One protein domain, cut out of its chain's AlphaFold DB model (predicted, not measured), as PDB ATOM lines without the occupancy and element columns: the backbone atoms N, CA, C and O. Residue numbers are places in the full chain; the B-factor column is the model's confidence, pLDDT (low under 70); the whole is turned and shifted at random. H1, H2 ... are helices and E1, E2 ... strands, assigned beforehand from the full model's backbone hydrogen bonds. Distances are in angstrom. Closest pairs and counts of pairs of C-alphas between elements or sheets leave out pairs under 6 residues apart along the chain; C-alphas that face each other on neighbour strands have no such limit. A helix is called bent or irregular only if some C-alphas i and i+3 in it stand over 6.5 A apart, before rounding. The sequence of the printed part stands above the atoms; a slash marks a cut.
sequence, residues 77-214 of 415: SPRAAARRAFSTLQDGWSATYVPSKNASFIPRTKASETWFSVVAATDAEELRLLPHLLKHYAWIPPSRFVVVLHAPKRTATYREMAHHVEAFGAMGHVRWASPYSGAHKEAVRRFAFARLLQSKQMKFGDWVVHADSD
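What this domain is: This is residues 77 to 214 of the 415 residues of a protein of Pelagomonas calceolata (UniProt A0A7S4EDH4). A twisted sheet of five strands is sandwiched between helices, with H2 and H3 side by side over one face and H4 slantwise over the other. H1 lies off the sheet, near H4. The 138 printed residues include four named helices and five named strands, in the order H1 E1 E2 H2 E3 H3 E4 H4 E5. The sheet, in the order E1 E4 E3 E2 E5, is mixed, and the class is mixed, helices and strands. The whole is compact, with a radius of gyration of the C-alphas of 14.5 A and spans of 42 by 35 by 26 A.

How they stand to each other: H1, residues 78 to 87, is close to but not clearly touching H4, residues 182 to 198; their closest C-alphas, of Phe 86 and Ala 194, are 6.9 A apart, and their lines are about perpendicular at 75 degrees. Edge strand E1, residues 95 to 99, is antiparallel to E4, residues 172 to 176, with N 98 and O 173 within hydrogen-bond range at 2.8 A. E2, residues 114 to 121, is parallel to E3, residues 145 to 150, with N 146 and O 116 at 2.8 A. E2, H2 and E3 form a strand-helix-strand unit, two parallel neighbour strands with a helix between them in the chain, and its crossover is right-handed. H2, residues 124 to 136, lies over E2 at a height over the sheet of 9.4 A. H2 touches H3, residues 156 to 167, at a shallow tilt of 8 degrees, the same way; the closest C-alphas, of Leu 127 and Met 161, are 5.7 A apart. E3, H3 and E4 form a second such right-handed unit, and E4 is parallel to E3, with N 174 and O 147 at 2.9 A. H4, at a height of 7.7 A, lies over E3 and E2 on the opposite face, which gives three layers, helices on both faces of a sheet. E4, H4 and E5 form a split unit, with E3 and E2 between its strands, and its crossover is right-handed. Edge strand E5, residues 207 to 210, is parallel to E2, with N 115 and O 207 at 2.8 A. Every O i to N i+4 pair is within hydrogen-bond range in H1, H3 and H4, and 6 of 9 are in H2.

Where its parts are: H1 begins at C-alpha 78 (163.769, 278.162, -153.697). E2 spans 23.6 A, H2 19.4 A, H3 16.2 A and H4 24.3 A. H2 is only just irregular, C-alphas 128 and 131 being 6.52 A apart. E5 ends at C-alpha 210 (152.847, 271.214, -138.541).

The domain as a whole: The C-alphas farthest apart, of Ser 77 and Ala 156, are 43.5 A apart. The printed part has no cut. The link from E1 to E2, residues 100 to 113, is long. Residues 77 to 93 have pLDDT under 70.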
ATOM      1  N   SER A  77     165.617 278.556-158.165       52.97
ATOM      2  CA  SER A  77     166.066 278.738-156.779       52.97
ATOM      3  C   SER A  77     164.841 278.742-155.845       52.97
ATOM      4  O   SER A  77     163.804 279.300-156.226       52.97
ATOM      5  N   PRO A  78     164.920 278.212-154.608       47.25
ATOM      6  CA  PRO A  78     163.769 278.162-153.697       47.25
ATOM      7  C   PRO A  78     163.087 279.524-153.490       47.25
ATOM      8  O   PRO A  78     161.872 279.609-153.336       47.25
ATOM      9  N   ARG A  79     163.862 280.615-153.573       48.84
ATOM     10  CA  ARG A  79     163.379 282.002-153.507       48.84
ATOM     11  C   ARG A  79     162.556 282.418-154.735       48.84
ATOM     12  O   ARG A  79     161.609 283.188-154.591       48.84
ATOM     13  N   ALA A  80     162.907 281.929-155.924       50.06
ATOM     14  CA  ALA A  80     162.192 282.185-157.174       50.06
ATOM     15  C   ALA A  80     160.958 281.275-157.333       50.06
ATOM     16  O   ALA A  80     159.891 281.769-157.692       50.06
ATOM     17  N   ALA A  81     161.072 279.995-156.958       50.78
ATOM     18  CA  ALA A  81     159.946 279.060-156.873       50.78
ATOM     19  C   ALA A  81     158.877 279.577-155.903       50.78
ATOM     20  O   ALA A  81     157.696 279.641-156.248       50.78
ATOM     21  N   ALA A  82     159.304 280.044-154.720       49.44
ATOM     22  CA  ALA A  82     158.427 280.745-153.797       49.44
ATOM     23  C   ALA A  82     157.776 281.945-154.498       49.44
ATOM     24  O   ALA A  82     156.555 281.968-154.596       49.44
ATOM     25  N   ARG A  83     158.551 282.900-155.050       53.19
ATOM     26  CA  ARG A  83     158.034 284.104-155.751       53.19
ATOM     27  C   ARG A  83     156.992 283.810-156.842       53.19
ATOM     28  O   ARG A  83     156.037 284.570-156.942       53.19
ATOM     29  N   ARG A  84     157.113 282.718-157.602       53.06
ATOM     30  CA  ARG A  84     156.073 282.292-158.561       53.06
ATOM     31  C   ARG A  84     154.838 281.691-157.891       53.06
ATOM     32  O   ARG A  84     153.729 281.975-158.326       53.06
ATOM     33  N   ALA A  85     155.004 280.931-156.810       50.19
ATOM     34  CA  ALA A  85     153.877 280.500-155.985       50.19
ATOM     35  C   ALA A  85     153.159 281.685-155.302       50.19
ATOM     36  O   ALA A  85     151.963 281.596-155.062       50.19
ATOM     37  N   PHE A  86     153.847 282.804-155.023       52.56
ATOM     38  CA  PHE A  86     153.205 284.040-154.549       52.56
ATOM     39  C   PHE A  86     152.294 284.678-155.614       52.56
ATOM     40  O   PHE A  86     151.223 285.161-155.258       52.56
ATOM     41  N   SER A  87     152.692 284.709-156.895       45.94
ATOM     42  CA  SER A  87     151.916 285.393-157.945       45.94
ATOM     43  C   SER A  87     150.695 284.604-158.421       45.94
ATOM     44  O   SER A  87     149.690 285.200-158.786       45.94
ATOM     45  N   THR A  88     150.737 283.269-158.387       46.75
ATOM     46  CA  THR A  88     149.611 282.410-158.810       46.75
ATOM     47  C   THR A  88     148.501 282.254-157.761       46.75
ATOM     48  O   THR A  88     147.521 281.555-158.003       46.75
ATOM     49  N   LEU A  89     148.619 282.910-156.600       51.69
ATOM     50  CA  LEU A  89     147.628 282.860-155.515       51.69
ATOM     51  C   LEU A  89     146.447 283.838-155.677       51.69
ATOM     52  O   LEU A  89     145.553 283.829-154.832       51.69
ATOM     53  N   GLN A  90     146.421 284.677-156.720       48.53
ATOM     54  CA  GLN A  90     145.345 285.661-156.924       48.53
ATOM     55  C   GLN A  90     144.099 285.095-157.638       48.53
ATOM     56  O   GLN A  90     142.998 285.597-157.414       48.53
ATOM     57  N   ASP A  91     144.224 284.013-158.413       43.50
ATOM     58  CA  ASP A  91     143.146 283.545-159.298       43.50
ATOM     59  C   ASP A  91     142.224 282.498-158.644       43.50
ATOM     60  O   ASP A  91     142.457 281.291-158.717       43.50
ATOM     61  N   GLY A  92     141.130 282.961-158.024       53.19
ATOM     62  CA  GLY A  92     139.966 282.122-157.668       53.19
ATOM     63  C   GLY A  92     139.911 281.569-156.234       53.19
ATOM     64  O   GLY A  92     139.068 280.722-155.924       53.19
ATOM     65  N   TRP A  93     140.776 282.039-155.334       66.44
ATOM     66  CA  TRP A  93     140.914 281.495-153.979       66.44
ATOM     67  C   TRP A  93     140.340 282.432-152.919       66.44
ATOM     68  O   TRP A  93     140.910 283.476-152.615       66.44
ATOM     69  N   SER A  94     139.231 282.037-152.286       81.56
ATOM     70  CA  SER A  94     138.658 282.793-151.169       81.56
ATOM     71  C   SER A  94     139.408 282.468-149.873       81.56
ATOM     72  O   SER A  94     138.953 281.666-149.055       81.56
ATOM     73  N   ALA A  95     140.593 283.056-149.715       87.75
ATOM     74  CA  ALA A  95     141.363 283.063-148.476       87.75
ATOM     75  C   ALA A  95     141.464 284.500-147.942       87.75
ATOM     76  O   ALA A  95     141.842 285.420-148.665       87.75
ATOM     77  N   THR A  96     141.118 284.716-146.674       90.12
ATOM     78  CA  THR A  96     141.098 286.050-146.055       90.12
ATOM     79  C   THR A  96     141.730 285.984-144.676       90.12
ATOM     80  O   THR A  96     141.300 285.190-143.843       90.12
ATOM     81  N   TYR A  97     142.736 286.820-144.424       91.62
ATOM     82  CA  TYR A  97     143.285 286.987-143.080       91.62
ATOM     83  C   TYR A  97     142.314 287.798-142.215       91.62
ATOM     84  O   TYR A  97     141.818 288.837-142.650       91.62
ATOM     85  N   VAL A  98     142.048 287.310-141.010       92.44
ATOM     86  CA  VAL A  98     141.198 287.930-139.997       92.44
ATOM     87  C   VAL A  98     142.094 288.209-138.787       92.44
ATOM     88  O   VAL A  98     142.542 287.249-138.158       92.44
ATOM     89  N   PRO A  99     142.417 289.478-138.480       91.38
ATOM     90  CA  PRO A  99     143.218 289.809-137.306       91.38
ATOM     91  C   PRO A  99     142.429 289.542-136.018       91.38
ATOM     92  O   PRO A  99     141.219 289.768-135.971       91.38
ATOM     93  N   SER A 100     143.134 289.098-134.982       91.75
ATOM     94  CA  SER A 100     142.632 289.027-133.606       91.75
ATOM     95  C   SER A 100     142.696 290.412-132.957       91.75
ATOM     96  O   SER A 100     143.658 291.152-133.174       91.75
ATOM     97  N   LYS A 101     141.697 290.768-132.145       89.06
ATOM     98  CA  LYS A 101     141.702 292.014-131.359       89.06
ATOM     99  C   LYS A 101     142.635 291.924-130.153       89.06
ATOM    100  O   LYS A 101     143.185 292.935-129.733       89.06
ATOM    101  N   ASN A 102     142.841 290.711-129.641       85.00
ATOM    102  CA  ASN A 102     143.654 290.418-128.459       85.00
ATOM    103  C   ASN A 102     145.114 290.077-128.819       85.00
ATOM    104  O   ASN A 102     145.846 289.511-128.008       85.00
ATOM    105  N   ALA A 103     145.538 290.370-130.051       80.31
ATOM    106  CA  ALA A 103     146.859 290.032-130.562       80.31
ATOM    107  C   ALA A 103     147.979 290.779-129.813       80.31
ATOM    108  O   ALA A 103     148.212 291.965-130.048       80.31
ATOM    109  N   SER A 104     148.744 290.069-128.981       72.19
ATOM    110  CA  SER A 104     150.008 290.577-128.448       72.19
ATOM    111  C   SER A 104     151.146 290.291-129.434       72.19
ATOM    112  O   SER A 104     151.451 289.146-129.775       72.19
ATOM    113  N   PHE A 105     151.793 291.345-129.938       78.94
ATOM    114  CA  PHE A 105     152.975 291.190-130.784       78.94
ATOM    115  C   PHE A 105     154.224 291.040-129.914       78.94
ATOM    116  O   PHE A 105     154.606 291.967-129.203       78.94
ATOM    117  N   ILE A 106     154.884 289.886-130.005       78.62
ATOM    118  CA  ILE A 106     156.175 289.645-129.355       78.62
ATOM    119  C   ILE A 106     157.282 289.982-130.366       78.62
ATOM    120  O   ILE A 106     157.343 289.337-131.417       78.62
ATOM    121  N   PRO A 107     158.162 290.965-130.087       77.94
ATOM    122  CA  PRO A 107     159.285 291.282-130.960       77.94
ATOM    123  C   PRO A 107     160.191 290.073-131.198       77.94
ATOM    124  O   PRO A 107     160.470 289.285-130.292       77.94
ATOM    125  N   ARG A 108     160.677 289.941-132.434       76.69
ATOM    126  CA  ARG A 108     161.532 288.820-132.837       76.69
ATOM    127  C   ARG A 108     162.875 288.846-132.117       76.69
ATOM    128  O   ARG A 108     163.491 289.906-131.990       76.69
ATOM    129  N   THR A 109     163.397 287.674-131.767       73.94
ATOM    130  CA  THR A 109     164.812 287.550-131.375       73.94
ATOM    131  C   THR A 109     165.696 287.324-132.611       73.94
ATOM    132  O   THR A 109     165.218 287.038-133.714       73.94
ATOM    133  N   LYS A 110     167.023 287.462-132.470       70.00
ATOM    134  CA  LYS A 110     167.956 287.211-133.590       70.00
ATOM    135  C   LYS A 110     168.007 285.725-134.006       70.00
ATOM    136  O   LYS A 110     168.316 285.443-135.164       70.00
ATOM    137  N   ALA A 111     167.675 284.799-133.101       80.06
ATOM    138  CA  ALA A 111     167.725 283.347-133.306       80.06
ATOM    139  C   ALA A 111     166.696 282.832-134.336       80.06
ATOM    140  O   ALA A 111     165.807 283.569-134.758       80.06
ATOM    141  N   SER A 112     166.824 281.573-134.767       85.88
ATOM    142  CA  SER A 112     165.736 280.860-135.464       85.88
ATOM    143  C   SER A 112     164.536 280.739-134.524       85.88
ATOM    144  O   SER A 112     164.719 280.460-133.340       85.88
ATOM    145  N   GLU A 113     163.327 280.976-135.032       93.94
ATOM    146  CA  GLU A 113     162.100 280.897-134.236       93.94
ATOM    147  C   GLU A 113     161.220 279.726-134.685       93.94
ATOM    148  O   GLU A 113     161.212 279.345-135.858       93.94
ATOM    149  N   THR A 114     160.458 279.170-133.743       96.44
ATOM    150  CA  THR A 114     159.503 278.084-133.994       96.44
ATOM    151  C   THR A 114     158.093 278.642-134.155       96.44
ATOM    152  O   THR A 114     157.647 279.463-133.352       96.44
ATOM    153  N   TRP A 115     157.397 278.175-135.186       97.50
ATOM    154  CA  TRP A 115     156.016 278.510-135.525       97.50
ATOM    155  C   TRP A 115     155.147 277.260-135.471       97.50
ATOM    156  O   TRP A 115     155.608 276.179-135.837       97.50
ATOM    157  N   PHE A 116     153.882 277.407-135.087       98.06
ATOM    158  CA  PHE A 116     152.887 276.345-135.228       98.06
ATOM    159  C   PHE A 116     152.035 276.581-136.476       98.06
ATOM    160  O   PHE A 116     151.706 277.722-136.797       98.06
ATOM    161  N   SER A 117     151.643 275.523-137.181       97.50
ATOM    162  CA  SER A 117     150.714 275.607-138.306       97.50
ATOM    163  C   SER A 117     149.691 274.481-138.265       97.50
ATOM    164  O   SER A 117     150.058 273.309-138.190       97.50
ATOM    165  N   VAL A 118     148.416 274.850-138.393       97.00
ATOM    166  CA  VAL A 118     147.281 273.926-138.501       97.00
ATOM    167  C   VAL A 118     146.287 274.422-139.552       97.00
ATOM    168  O   VAL A 118     146.111 275.627-139.752       97.00
ATOM    169  N   VAL A 119     145.616 273.481-140.219       95.25
ATOM    170  CA  VAL A 119     144.433 273.752-141.044       95.25
ATOM    171  C   VAL A 119     143.294 272.847-140.583       95.25
ATOM    172  O   VAL A 119     143.304 271.661-140.928       95.25
ATOM    173  N   ALA A 120     142.342 273.424-139.847       94.44
ATOM    174  CA  ALA A 120     141.169 272.747-139.293       94.44
ATOM    175  C   ALA A 120     139.921 273.012-140.152       94.44
ATOM    176  O   ALA A 120     139.753 274.118-140.686       94.44
ATOM    177  N   ALA A 121     139.039 272.020-140.295       91.19
ATOM    178  CA  ALA A 121     137.702 272.244-140.850       91.19
ATOM    179  C   ALA A 121     136.789 272.918-139.815       91.19
ATOM    180  O   ALA A 121     137.010 272.778-138.621       91.19
ATOM    181  N   THR A 122     135.774 273.685-140.232       89.06
ATOM    182  CA  THR A 122     134.778 274.204-139.274       89.06
ATOM    183  C   THR A 122     133.571 273.287-139.171       89.06
ATOM    184  O   THR A 122     132.522 273.566-139.761       89.06
ATOM    185  N   ASP A 123     133.742 272.207-138.415       89.38
ATOM    186  CA  ASP A 123     132.702 271.261-138.013       89.38
ATOM    187  C   ASP A 123     132.703 271.055-136.478       89.38
ATOM    188  O   ASP A 123     133.470 271.690-135.752       89.38
ATOM    189  N   ALA A 124     131.776 270.239-135.968       87.38
ATOM    190  CA  ALA A 124     131.564 270.060-134.528       87.38
ATOM    191  C   ALA A 124     132.645 269.212-133.823       87.38
ATOM    192  O   ALA A 124     132.774 269.288-132.602       87.38
ATOM    193  N   GLU A 125     133.415 268.414-134.568       88.38
ATOM    194  CA  GLU A 125     134.560 267.659-134.045       88.38
ATOM    195  C   GLU A 125     135.743 268.607-133.850       88.38
ATOM    196  O   GLU A 125     136.299 268.720-132.759       88.38
ATOM    197  N   GLU A 126     136.069 269.343-134.907       91.44
ATOM    198  CA  GLU A 126     137.197 270.268-134.970       91.44
ATOM    199  C   GLU A 126     137.050 271.418-133.964       91.44
ATOM    200  O   GLU A 126     138.031 271.853-133.360       91.44
ATOM    201  N   LEU A 127     135.811 271.864-133.719       95.12
ATOM    202  CA  LEU A 127     135.475 272.798-132.643       95.12
ATOM    203  C   LEU A 127     135.918 272.285-131.261       95.12
ATOM    204  O   LEU A 127     136.428 273.068-130.466       95.12
ATOM    205  N   ARG A 128     135.765 270.983-130.986       95.75
ATOM    206  CA  ARG A 128     136.150 270.366-129.704       95.75
ATOM    207  C   ARG A 128     137.637 270.022-129.629       95.75
ATOM    208  O   ARG A 128     138.210 270.090-128.548       95.75
ATOM    209  N   LEU A 129     138.273 269.663-130.747       96.56
ATOM    210  CA  LEU A 129     139.713 269.364-130.789       96.56
ATOM    211  C   LEU A 129     140.587 270.622-130.714       96.56
ATOM    212  O   LEU A 129     141.659 270.585-130.109       96.56
ATOM    213  N   LEU A 130     140.148 271.739-131.304       96.94
ATOM    214  CA  LEU A 130     140.961 272.950-131.416       96.94
ATOM    215  C   LEU A 130     141.464 273.492-130.056       96.94
ATOM    216  O   LEU A 130     142.660 273.779-129.978       96.94
ATOM    217  N   PRO A 131     140.661 273.592-128.975       97.12
ATOM    218  CA  PRO A 131     141.164 274.001-127.660       97.12
ATOM    219  C   PRO A 131     142.273 273.087-127.113       97.12
ATOM    220  O   PRO A 131     143.288 273.588-126.625       97.12
ATOM    221  N   HIS A 132     142.131 271.762-127.256       97.88
ATOM    222  CA  HIS A 132     143.165 270.793-126.860       97.88
ATOM    223  C   HIS A 132     144.446 270.980-127.666       97.88
ATOM    224  O   HIS A 132     145.536 270.995-127.098       97.88
ATOM    225  N   LEU A 133     144.321 271.170-128.981       97.75
ATOM    226  CA  LEU A 133     145.449 271.391-129.881       97.75
ATOM    227  C   LEU A 133     146.213 272.675-129.519       97.75
ATOM    228  O   LEU A 133     147.437 272.658-129.400       97.75
ATOM    229  N   LEU A 134     145.497 273.784-129.299       97.06
ATOM    230  CA  LEU A 134     146.093 275.061-128.897       97.06
ATOM    231  C   LEU A 134     146.821 274.932-127.547       97.06
ATOM    232  O   LEU A 134     147.967 275.366-127.435       97.06
ATOM    233  N   LYS A 135     146.209 274.256-126.562       96.88
ATOM    234  CA  LYS A 135     146.822 273.946-125.257       96.88
ATOM    235  C   LYS A 135     148.086 273.085-125.395       96.88
ATOM    236  O   LYS A 135     149.090 273.386-124.759       96.88
ATOM    237  N   HIS A 136     148.066 272.051-126.240       97.06
ATOM    238  CA  HIS A 136     149.197 271.128-126.443       97.06
ATOM    239  C   HIS A 136     150.443 271.815-127.014       97.06
ATOM    240  O   HIS A 136     151.560 271.539-126.586       97.06
ATOM    241  N   TYR A 137     150.262 272.737-127.962       97.69
ATOM    242  CA  TYR A 137     151.371 273.466-128.589       97.69
ATOM    243  C   TYR A 137     151.667 274.830-127.932       97.69
ATOM    244  O   TYR A 137     152.449 275.601-128.482       97.69
ATOM    245  N   ALA A 138     151.098 275.133-126.756       96.62
ATOM    246  CA  ALA A 138     151.224 276.432-126.074       96.62
ATOM    247  C   ALA A 138     152.645 276.789-125.582       96.62
ATOM    248  O   ALA A 138     152.885 277.919-125.157       96.62
ATOM    249  N   TRP A 139     153.597 275.854-125.662       95.12
ATOM    250  CA  TRP A 139     155.032 276.128-125.509       95.12
ATOM    251  C   TRP A 139     155.584 277.006-126.652       95.12
ATOM    252  O   TRP A 139     156.536 277.766-126.471       95.12
ATOM    253  N   ILE A 140     154.942 276.979-127.827       96.00
ATOM    254  CA  ILE A 140     155.122 277.993-128.869       96.00
ATOM    255  C   ILE A 140     154.308 279.231-128.449       96.00
ATOM    256  O   ILE A 140     153.121 279.099-128.156       96.00
ATOM    257  N   PRO A 141     154.874 280.453-128.459       95.44
ATOM    258  CA  PRO A 141     154.099 281.646-128.127       95.44
ATOM    259  C   PRO A 141     152.906 281.842-129.082       95.44
ATOM    260  O   PRO A 141     153.101 281.713-130.296       95.44
ATOM    261  N   PRO A 142     151.707 282.223-128.593       96.25
ATOM    262  CA  PRO A 142     150.504 282.362-129.423       96.25
ATOM    263  C   PRO A 142     150.679 283.263-130.652       96.25
ATOM    264  O   PRO A 142     150.128 282.990-131.719       96.25
ATOM    265  N   SER A 143     151.528 284.290-130.561       94.75
ATOM    266  CA  SER A 143     151.857 285.174-131.686       94.75
ATOM    267  C   SER A 143     152.533 284.472-132.877       94.75
ATOM    268  O   SER A 143     152.575 285.033-133.970       94.75
ATOM    269  N   ARG A 144     153.023 283.236-132.700       96.00
ATOM    270  CA  ARG A 144     153.635 282.397-133.744       96.00
ATOM    271  C   ARG A 144     152.728 281.256-134.237       96.00
ATOM    272  O   ARG A 144     153.210 280.303-134.854       96.00
ATOM    273  N   PHE A 145     151.418 281.343-133.995       97.56
ATOM    274  CA  PHE A 145     150.426 280.394-134.514       97.56
ATOM    275  C   PHE A 145     149.886 280.821-135.884       97.56
ATOM    276  O   PHE A 145     149.319 281.898-136.054       97.56
ATOM    277  N   VAL A 146     150.002 279.926-136.866       97.25
ATOM    278  CA  VAL A 146     149.441 280.064-138.214       97.25
ATOM    279  C   VAL A 146     148.214 279.163-138.335       97.25
ATOM    280  O   VAL A 146     148.294 278.037-138.836       97.25
ATOM    281  N   VAL A 147     147.073 279.662-137.855       97.56
ATOM    282  CA  VAL A 147     145.790 278.945-137.899       97.56
ATOM    283  C   VAL A 147     145.044 279.254-139.196       97.56
ATOM    284  O   VAL A 147     144.796 280.416-139.530       97.56
ATOM    285  N   VAL A 148     144.636 278.209-139.915       97.06
ATOM    286  CA  VAL A 148     143.702 278.303-141.044       97.06
ATOM    287  C   VAL A 148     142.401 277.595-140.671       97.06
ATOM    288  O   VAL A 148     142.419 276.411-140.340       97.06
ATOM    289  N   LEU A 149     141.273 278.299-140.770       97.19
ATOM    290  CA  LEU A 149     139.935 277.736-140.573       97.19
ATOM    291  C   LEU A 149     139.245 277.569-141.931       97.19
ATOM    292  O   LEU A 149     138.950 278.559-142.614       97.19
ATOM    293  N   HIS A 150     138.982 276.325-142.338       95.25
ATOM    294  CA  HIS A 150     138.206 276.027-143.542       95.25
ATOM    295  C   HIS A 150     136.710 276.200-143.267       95.25
ATOM    296  O   HIS A 150     136.049 275.318-142.728       95.25
ATOM    297  N   ALA A 151     136.191 277.366-143.650       93.75
ATOM    298  CA  ALA A 151     134.834 277.827-143.391       93.75
ATOM    299  C   ALA A 151     134.176 278.402-144.663       93.75
ATOM    300  O   ALA A 151     134.112 279.634-144.837       93.75
ATOM    301  N   PRO A 152     133.637 277.542-145.555       89.12
ATOM    302  CA  PRO A 152     132.893 277.960-146.748       89.12
ATOM    303  C   PRO A 152     131.785 278.975-146.451       89.12
ATOM    304  O   PRO A 152     131.618 279.956-147.174       89.12
ATOM    305  N   LYS A 153     131.097 278.810-145.317       90.44
ATOM    306  CA  LYS A 153     130.102 279.747-144.777       90.44
ATOM    307  C   LYS A 153     130.555 280.255-143.402       90.44
ATOM    308  O   LYS A 153     131.266 279.554-142.690       90.44
ATOM    309  N   ARG A 154     130.131 281.461-143.007       90.69
ATOM    310  CA  ARG A 154     130.347 282.001-141.648       90.69
ATOM    311  C   ARG A 154     129.287 281.445-140.681       90.69
ATOM    312  O   ARG A 154     128.361 282.154-140.293       90.69
ATOM    313  N   THR A 155     129.395 280.160-140.352       94.81
ATOM    314  CA  THR A 155     128.506 279.450-139.412       94.81
ATOM    315  C   THR A 155     128.709 279.911-137.960       94.81
ATOM    316  O   THR A 155     129.613 280.700-137.681       94.81
ATOM    317  N   ALA A 156     127.871 279.428-137.034       96.06
ATOM    318  CA  ALA A 156     128.114 279.580-135.596       96.06
ATOM    319  C   ALA A 156     129.444 278.916-135.195       96.06
ATOM    320  O   ALA A 156     130.318 279.604-134.680       96.06
ATOM    321  N   THR A 157     129.655 277.662-135.606       95.56
ATOM    322  CA  THR A 157     130.899 276.890-135.427       95.56
ATOM    323  C   THR A 157     132.150 277.662-135.858       95.56
ATOM    324  O   THR A 157     133.123 277.723-135.120       95.56
ATOM    325  N   TYR A 158     132.129 278.332-137.021       96.56
ATOM    326  CA  TYR A 158     133.255 279.175-137.451       96.56
ATOM    327  C   TYR A 158     133.518 280.352-136.498       96.56
ATOM    328  O   TYR A 158     134.676 280.688-136.262       96.56
ATOM    329  N   ARG A 159     132.467 281.005-135.978       97.06
ATOM    330  CA  ARG A 159     132.621 282.124-135.030       97.06
ATOM    331  C   ARG A 159     133.184 281.648-133.693       97.06
ATOM    332  O   ARG A 159     134.024 282.333-133.130       97.06
ATOM    333  N   GLU A 160     132.757 280.480-133.239       97.38
ATOM    334  CA  GLU A 160     133.192 279.857-131.988       97.38
ATOM    335  C   GLU A 160     134.651 279.376-132.069       97.38
ATOM    336  O   GLU A 160     135.479 279.756-131.245       97.38
ATOM    337  N   MET A 161     135.033 278.689-133.152       97.62
ATOM    338  CA  MET A 161     136.438 278.348-133.419       97.62
ATOM    339  C   MET A 161     137.324 279.590-133.564       97.62
ATOM    340  O   MET A 161     138.433 279.618-133.039       97.62
ATOM    341  N   ALA A 162     136.845 280.639-134.242       97.38
ATOM    342  CA  ALA A 162     137.560 281.912-134.316       97.38
ATOM    343  C   ALA A 162     137.720 282.565-132.932       97.38
ATOM    344  O   ALA A 162     138.781 283.115-132.644       97.38
ATOM    345  N   HIS A 163     136.707 282.459-132.065       97.00
ATOM    346  CA  HIS A 163     136.779 282.935-130.688       97.00
ATOM    347  C   HIS A 163     137.815 282.156-129.865       97.00
ATOM    348  O   HIS A 163     138.596 282.789-129.166       97.00
ATOM    349  N   HIS A 164     137.923 280.828-130.004       97.06
ATOM    350  CA  HIS A 164     138.998 280.061-129.354       97.06
ATOM    351  C   HIS A 164     140.402 280.508-129.802       97.06
ATOM    352  O   HIS A 164     141.296 280.635-128.969       97.06
ATOM    353  N   VAL A 165     140.600 280.804-131.093       97.06
ATOM    354  CA  VAL A 165     141.886 281.316-131.616       97.06
ATOM    355  C   VAL A 165     142.209 282.716-131.069       97.06
ATOM    356  O   VAL A 165     143.356 282.988-130.714       97.06
ATOM    357  N   GLU A 166     141.209 283.595-130.979       96.25
ATOM    358  CA  GLU A 166     141.343 284.946-130.415       96.25
ATOM    359  C   GLU A 166     141.579 284.922-128.893       96.25
ATOM    360  O   GLU A 166     142.453 285.631-128.399       96.25
ATOM    361  N   ALA A 167     140.863 284.069-128.155       96.12
ATOM    362  CA  ALA A 167     141.006 283.887-126.709       96.12
ATOM    363  C   ALA A 167     142.356 283.265-126.318       96.12
ATOM    364  O   ALA A 167     142.915 283.614-125.282       96.12
ATOM    365  N   PHE A 168     142.923 282.404-127.170       96.19
ATOM    366  CA  PHE A 168     144.285 281.884-127.018       96.19
ATOM    367  C   PHE A 168     145.378 282.952-127.248       96.19
ATOM    368  O   PHE A 168     146.544 282.722-126.940       96.19
ATOM    369  N   GLY A 169     145.030 284.130-127.781       95.69
ATOM    370  CA  GLY A 169     145.974 285.227-128.015       95.69
ATOM    371  C   GLY A 169     146.777 285.110-129.314       95.69
ATOM    372  O   GLY A 169     147.787 285.798-129.477       95.69
ATOM    373  N   ALA A 170     146.356 284.263-130.260       95.00
ATOM    374  CA  ALA A 170     146.973 284.239-131.584       95.00
ATOM    375  C   ALA A 170     146.763 285.581-132.310       95.00
ATOM    376  O   ALA A 170     145.756 286.260-132.104       95.00
ATOM    377  N   MET A 171     147.679 285.956-133.210       92.88
ATOM    378  CA  MET A 171     147.586 287.232-133.948       92.88
ATOM    379  C   MET A 171     146.356 287.330-134.869       92.88
ATOM    380  O   MET A 171     145.977 288.420-135.296       92.88
ATOM    381  N   GLY A 172     145.739 286.197-135.193       93.50
ATOM    382  CA  GLY A 172     144.582 286.075-136.069       93.50
ATOM    383  C   GLY A 172     144.574 284.720-136.771       93.50
ATOM    384  O   GLY A 172     145.413 283.859-136.505       93.50
ATOM    385  N   HIS A 173     143.661 284.545-137.721       96.19
ATOM    386  CA  HIS A 173     143.534 283.323-138.518       96.19
ATOM    387  C   HIS A 173     143.277 283.625-139.990       96.19
ATOM    388  O   HIS A 173     142.795 284.692-140.366       96.19
ATOM    389  N   VAL A 174     143.563 282.659-140.858       96.25
ATOM    390  CA  VAL A 174     143.118 282.703-142.254       96.25
ATOM    391  C   VAL A 174     141.794 281.959-142.370       96.25
ATOM    392  O   VAL A 174     141.737 280.745-142.188       96.25
ATOM    393  N   ARG A 175     140.722 282.664-142.733       95.31
ATOM    394  CA  ARG A 175     139.489 282.024-143.196       95.31
ATOM    395  C   ARG A 175     139.687 281.545-144.632       95.31
ATOM    396  O   ARG A 175     139.958 282.355-145.514       95.31
ATOM    397  N   TRP A 176     139.466 280.260-144.878       94.62
ATOM    398  CA  TRP A 176     139.463 279.646-146.208       94.62
ATOM    399  C   TRP A 176     138.044 279.204-146.575       94.62
ATOM    400  O   TRP A 176     137.467 278.377-145.881       94.62
ATOM    401  N   ALA A 177     137.461 279.748-147.646       92.38
ATOM    402  CA  ALA A 177     136.067 279.490-148.020       92.38
ATOM    403  C   ALA A 177     135.866 278.696-149.329       92.38
ATOM    404  O   ALA A 177     134.752 278.250-149.599       92.38
ATOM    405  N   SER A 178     136.910 278.484-150.138       88.25
ATOM    406  CA  SER A 178     136.819 277.626-151.334       88.25
ATOM    407  C   SER A 178     136.589 276.144-150.953       88.25
ATOM    408  O   SER A 178     136.882 275.756-149.821       88.25
ATOM    409  N   PRO A 179     136.095 275.274-151.859       85.56
ATOM    410  CA  PRO A 179     135.846 273.859-151.557       85.56
ATOM    411  C   PRO A 179     137.082 273.111-151.036       85.56
ATOM    412  O   PRO A 179     138.200 273.355-151.502       85.56
ATOM    413  N   TYR A 180     136.879 272.172-150.103       83.88
ATOM    414  CA  TYR A 180     137.972 271.415-149.488       83.88
ATOM    415  C   TYR A 180     138.696 270.532-150.512       83.88
ATOM    416  O   TYR A 180     138.092 269.687-151.175       83.88
ATOM    417  N   SER A 181     140.016 270.677-150.600       83.56
ATOM    418  CA  SER A 181     140.895 269.698-151.238       83.56
ATOM    419  C   SER A 181     142.288 269.776-150.613       83.56
ATOM    420  O   SER A 181     142.673 270.827-150.106       83.56
ATOM    421  N   GLY A 182     143.067 268.693-150.671       81.31
ATOM    422  CA  GLY A 182     144.425 268.696-150.108       81.31
ATOM    423  C   GLY A 182     145.374 269.666-150.820       81.31
ATOM    424  O   GLY A 182     146.131 270.388-150.179       81.31
ATOM    425  N   ALA A 183     145.251 269.778-152.149       81.75
ATOM    426  CA  ALA A 183     145.958 270.800-152.922       81.75
ATOM    427  C   ALA A 183     145.552 272.220-152.487       81.75
ATOM    428  O   ALA A 183     146.389 273.122-152.461       81.75
ATOM    429  N   HIS A 184     144.284 272.416-152.102       85.69
ATOM    430  CA  HIS A 184     143.830 273.706-151.604       85.69
ATOM    431  C   HIS A 184     144.343 274.017-150.190       85.69
ATOM    432  O   HIS A 184     144.869 275.105-149.959       85.69
ATOM    433  N   LYS A 185     144.275 273.046-149.271       88.06
ATOM    434  CA  LYS A 185     144.842 273.126-147.915       88.06
ATOM    435  C   LYS A 185     146.328 273.505-147.949       88.06
ATOM    436  O   LYS A 185     146.759 274.428-147.258       88.06
ATOM    437  N   GLU A 186     147.094 272.859-148.826       87.62
ATOM    438  CA  GLU A 186     148.512 273.143-149.068       87.62
ATOM    439  C   GLU A 186     148.769 274.581-149.559       87.62
ATOM    440  O   GLU A 186     149.650 275.267-149.034       87.62
ATOM    441  N   ALA A 187     148.002 275.060-150.542       86.88
ATOM    442  CA  ALA A 187     148.181 276.395-151.111       86.88
ATOM    443  C   ALA A 187     147.764 277.525-150.153       86.88
ATOM    444  O   ALA A 187     148.471 278.526-150.060       86.88
ATOM    445  N   VAL A 188     146.685 277.360-149.377       90.75
ATOM    446  CA  VAL A 188     146.281 278.368-148.379       90.75
ATOM    447  C   VAL A 188     147.281 278.451-147.224       90.75
ATOM    448  O   VAL A 188     147.626 279.550-146.790       90.75
ATOM    449  N   ARG A 189     147.833 277.316-146.769       91.81
ATOM    450  CA  ARG A 189     148.937 277.311-145.797       91.81
ATOM    451  C   ARG A 189     150.159 278.067-146.338       91.81
ATOM    452  O   ARG A 189     150.732 278.897-145.636       91.81
ATOM    453  N   ARG A 190     150.519 277.855-147.613       89.56
ATOM    454  CA  ARG A 190     151.587 278.625-148.282       89.56
ATOM    455  C   ARG A 190     151.276 280.116-148.359       89.56
ATOM    456  O   ARG A 190     152.177 280.899-148.090       89.56
ATOM    457  N   PHE A 191     150.039 280.507-148.670       89.06
ATOM    458  CA  PHE A 191     149.592 281.906-148.657       89.06
ATOM    459  C   PHE A 191     149.756 282.563-147.274       89.06
ATOM    460  O   PHE A 191     150.172 283.718-147.187       89.06
ATOM    461  N   ALA A 192     149.495 281.831-146.189       92.00
ATOM    462  CA  ALA A 192     149.702 282.336-144.834       92.00
ATOM    463  C   ALA A 192     151.194 282.608-144.546       92.00
ATOM    464  O   ALA A 192     151.560 283.739-144.222       92.00
ATOM    465  N   PHE A 193     152.074 281.618-144.762       93.31
ATOM    466  CA  PHE A 193     153.528 281.801-144.600       93.31
ATOM    467  C   PHE A 193     154.086 282.883-145.526       93.31
ATOM    468  O   PHE A 193     154.956 283.654-145.135       93.31
ATOM    469  N   ALA A 194     153.566 282.964-146.750       89.50
ATOM    470  CA  ALA A 194     153.896 283.988-147.725       89.50
ATOM    471  C   ALA A 194     153.719 285.400-147.145       89.50
ATOM    472  O   ALA A 194     154.669 286.188-147.151       89.50
ATOM    473  N   ARG A 195     152.541 285.711-146.592       88.88
ATOM    474  CA  ARG A 195     152.276 287.027-145.989       88.88
ATOM    475  C   ARG A 195     153.190 287.312-144.797       88.88
ATOM    476  O   ARG A 195     153.686 288.429-144.683       88.88
ATOM    477  N   LEU A 196     153.459 286.309-143.961       91.56
ATOM    478  CA  LEU A 196     154.335 286.437-142.791       91.56
ATOM    479  C   LEU A 196     155.816 286.629-143.170       91.56
ATOM    480  O   LEU A 196     156.533 287.371-142.502       91.56
ATOM    481  N   LEU A 197     156.278 286.026-144.271       91.31
ATOM    482  CA  LEU A 197     157.608 286.272-144.847       91.31
ATOM    483  C   LEU A 197     157.708 287.680-145.460       91.31
ATOM    484  O   LEU A 197     158.721 288.356-145.289       91.31
ATOM    485  N   GLN A 198     156.662 288.144-146.155       89.12
ATOM    486  CA  GLN A 198     156.599 289.497-146.725       89.12
ATOM    487  C   GLN A 198     156.595 290.581-145.637       89.12
ATOM    488  O   GLN A 198     157.323 291.564-145.757       89.12
ATOM    489  N   SER A 199     155.841 290.379-144.549       87.62
ATOM    490  CA  SER A 199     155.816 291.279-143.387       87.62
ATOM    491  C   SER A 199     157.022 291.123-142.448       87.62
ATOM    492  O   SER A 199     157.073 291.784-141.413       87.62
ATOM    493  N   LYS A 200     158.005 290.277-142.802       90.31
ATOM    494  CA  LYS A 200     159.226 289.961-142.028       90.31
ATOM    495  C   LYS A 200     158.982 289.301-140.658       90.31
ATOM    496  O   LYS A 200     159.933 289.106-139.896       90.31
ATOM    497  N   GLN A 201     157.742 288.911-140.357       89.50
ATOM    498  CA  GLN A 201     157.384 288.188-139.134       89.50
ATOM    499  C   GLN A 201     157.995 286.780-139.129       89.50
ATOM    500  O   GLN A 201     158.577 286.384-138.130       89.50
ATOM    501  N   MET A 202     157.988 286.084-140.269       93.19
ATOM    502  CA  MET A 202     158.733 284.836-140.495       93.19
ATOM    503  C   MET A 202     160.005 285.091-141.322       93.19
ATOM    504  O   MET A 202     160.097 286.081-142.049       93.19
ATOM    505  N   LYS A 203     161.008 284.207-141.234       93.75
ATOM    506  CA  LYS A 203     162.204 284.189-142.107       93.75
ATOM    507  C   LYS A 203     162.566 282.765-142.544       93.75
ATOM    508  O   LYS A 203     162.126 281.778-141.965       93.75
ATOM    509  N   PHE A 204     163.404 282.647-143.574       94.38
ATOM    510  CA  PHE A 204     164.056 281.370-143.879       94.38
ATOM    511  C   PHE A 204     165.032 281.006-142.753       94.38
ATOM    512  O   PHE A 204     165.710 281.880-142.215       94.38
ATOM    513  N   GLY A 205     165.083 279.725-142.393       94.44
ATOM    514  CA  GLY A 205     165.758 279.225-141.199       94.44
ATOM    515  C   GLY A 205     164.857 279.081-139.968       94.44
ATOM    516  O   GLY A 205     165.277 278.406-139.032       94.44
ATOM    517  N   ASP A 206     163.644 279.647-139.960       96.56
ATOM    518  CA  ASP A 206     162.637 279.372-138.921       96.56
ATOM    519  C   ASP A 206     162.075 277.947-139.067       96.56
ATOM    520  O   ASP A 206     161.957 277.422-140.182       96.56
ATOM    521  N   TRP A 207     161.712 277.335-137.941       97.75
ATOM    522  CA  TRP A 207     161.037 276.039-137.890       97.75
ATOM    523  C   TRP A 207     159.518 276.211-137.920       97.75
ATOM    524  O   TRP A 207     158.970 277.103-137.278       97.75
ATOM    525  N   VAL A 208     158.829 275.312-138.617       97.81
ATOM    526  CA  VAL A 208     157.370 275.179-138.593       97.81
ATOM    527  C   VAL A 208     157.023 273.788-138.079       97.81
ATOM    528  O   VAL A 208     157.282 272.802-138.770       97.81
ATOM    529  N   VAL A 209     156.429 273.714-136.890       97.81
ATOM    530  CA  VAL A 209     155.705 272.537-136.390       97.81
ATOM    531  C   VAL A 209     154.355 272.491-137.097       97.81
ATOM    532  O   VAL A 209     153.672 273.510-137.204       97.81
ATOM    533  N   HIS A 210     153.988 271.335-137.641       96.31
ATOM    534  CA  HIS A 210     152.847 271.214-138.541       96.31
ATOM    535  C   HIS A 210     152.083 269.914-138.303       96.31
ATOM    536  O   HIS A 210     152.573 268.823-138.610       96.31
ATOM    537  N   ALA A 211     150.857 270.073-137.816       95.38
ATOM    538  CA  ALA A 211     149.934 269.004-137.477       95.38
ATOM    539  C   ALA A 211     148.598 269.203-138.208       95.38
ATOM    540  O   ALA A 211     148.192 270.336-138.494       95.38
ATOM    541  N   ASP A 212     147.916 268.101-138.512       94.19
ATOM    542  CA  ASP A 212     146.463 268.147-138.678       94.19
ATOM    543  C   ASP A 212     145.802 268.352-137.297       94.19
ATOM    544  O   ASP A 212     146.432 268.175-136.255       94.19
ATOM    545  N   SER A 213     144.558 268.817-137.257       94.06
ATOM    546  CA  SER A 213     143.893 269.223-136.008       94.06
ATOM    547  C   SER A 213     143.473 268.057-135.103       94.06
ATOM    548  O   SER A 213     143.204 268.270-133.923       94.06
ATOM    549  N   ASP A 214     143.510 266.829-135.623       95.25
ATOM    550  CA  ASP A 214     143.407 265.571-134.883       95.25
ATOM    551  C   ASP A 214     144.783 264.986-134.479       95.25
ATOM    552  O   ASP A 214     144.831 263.867-133.968       95.25
TER     553      ASP A 214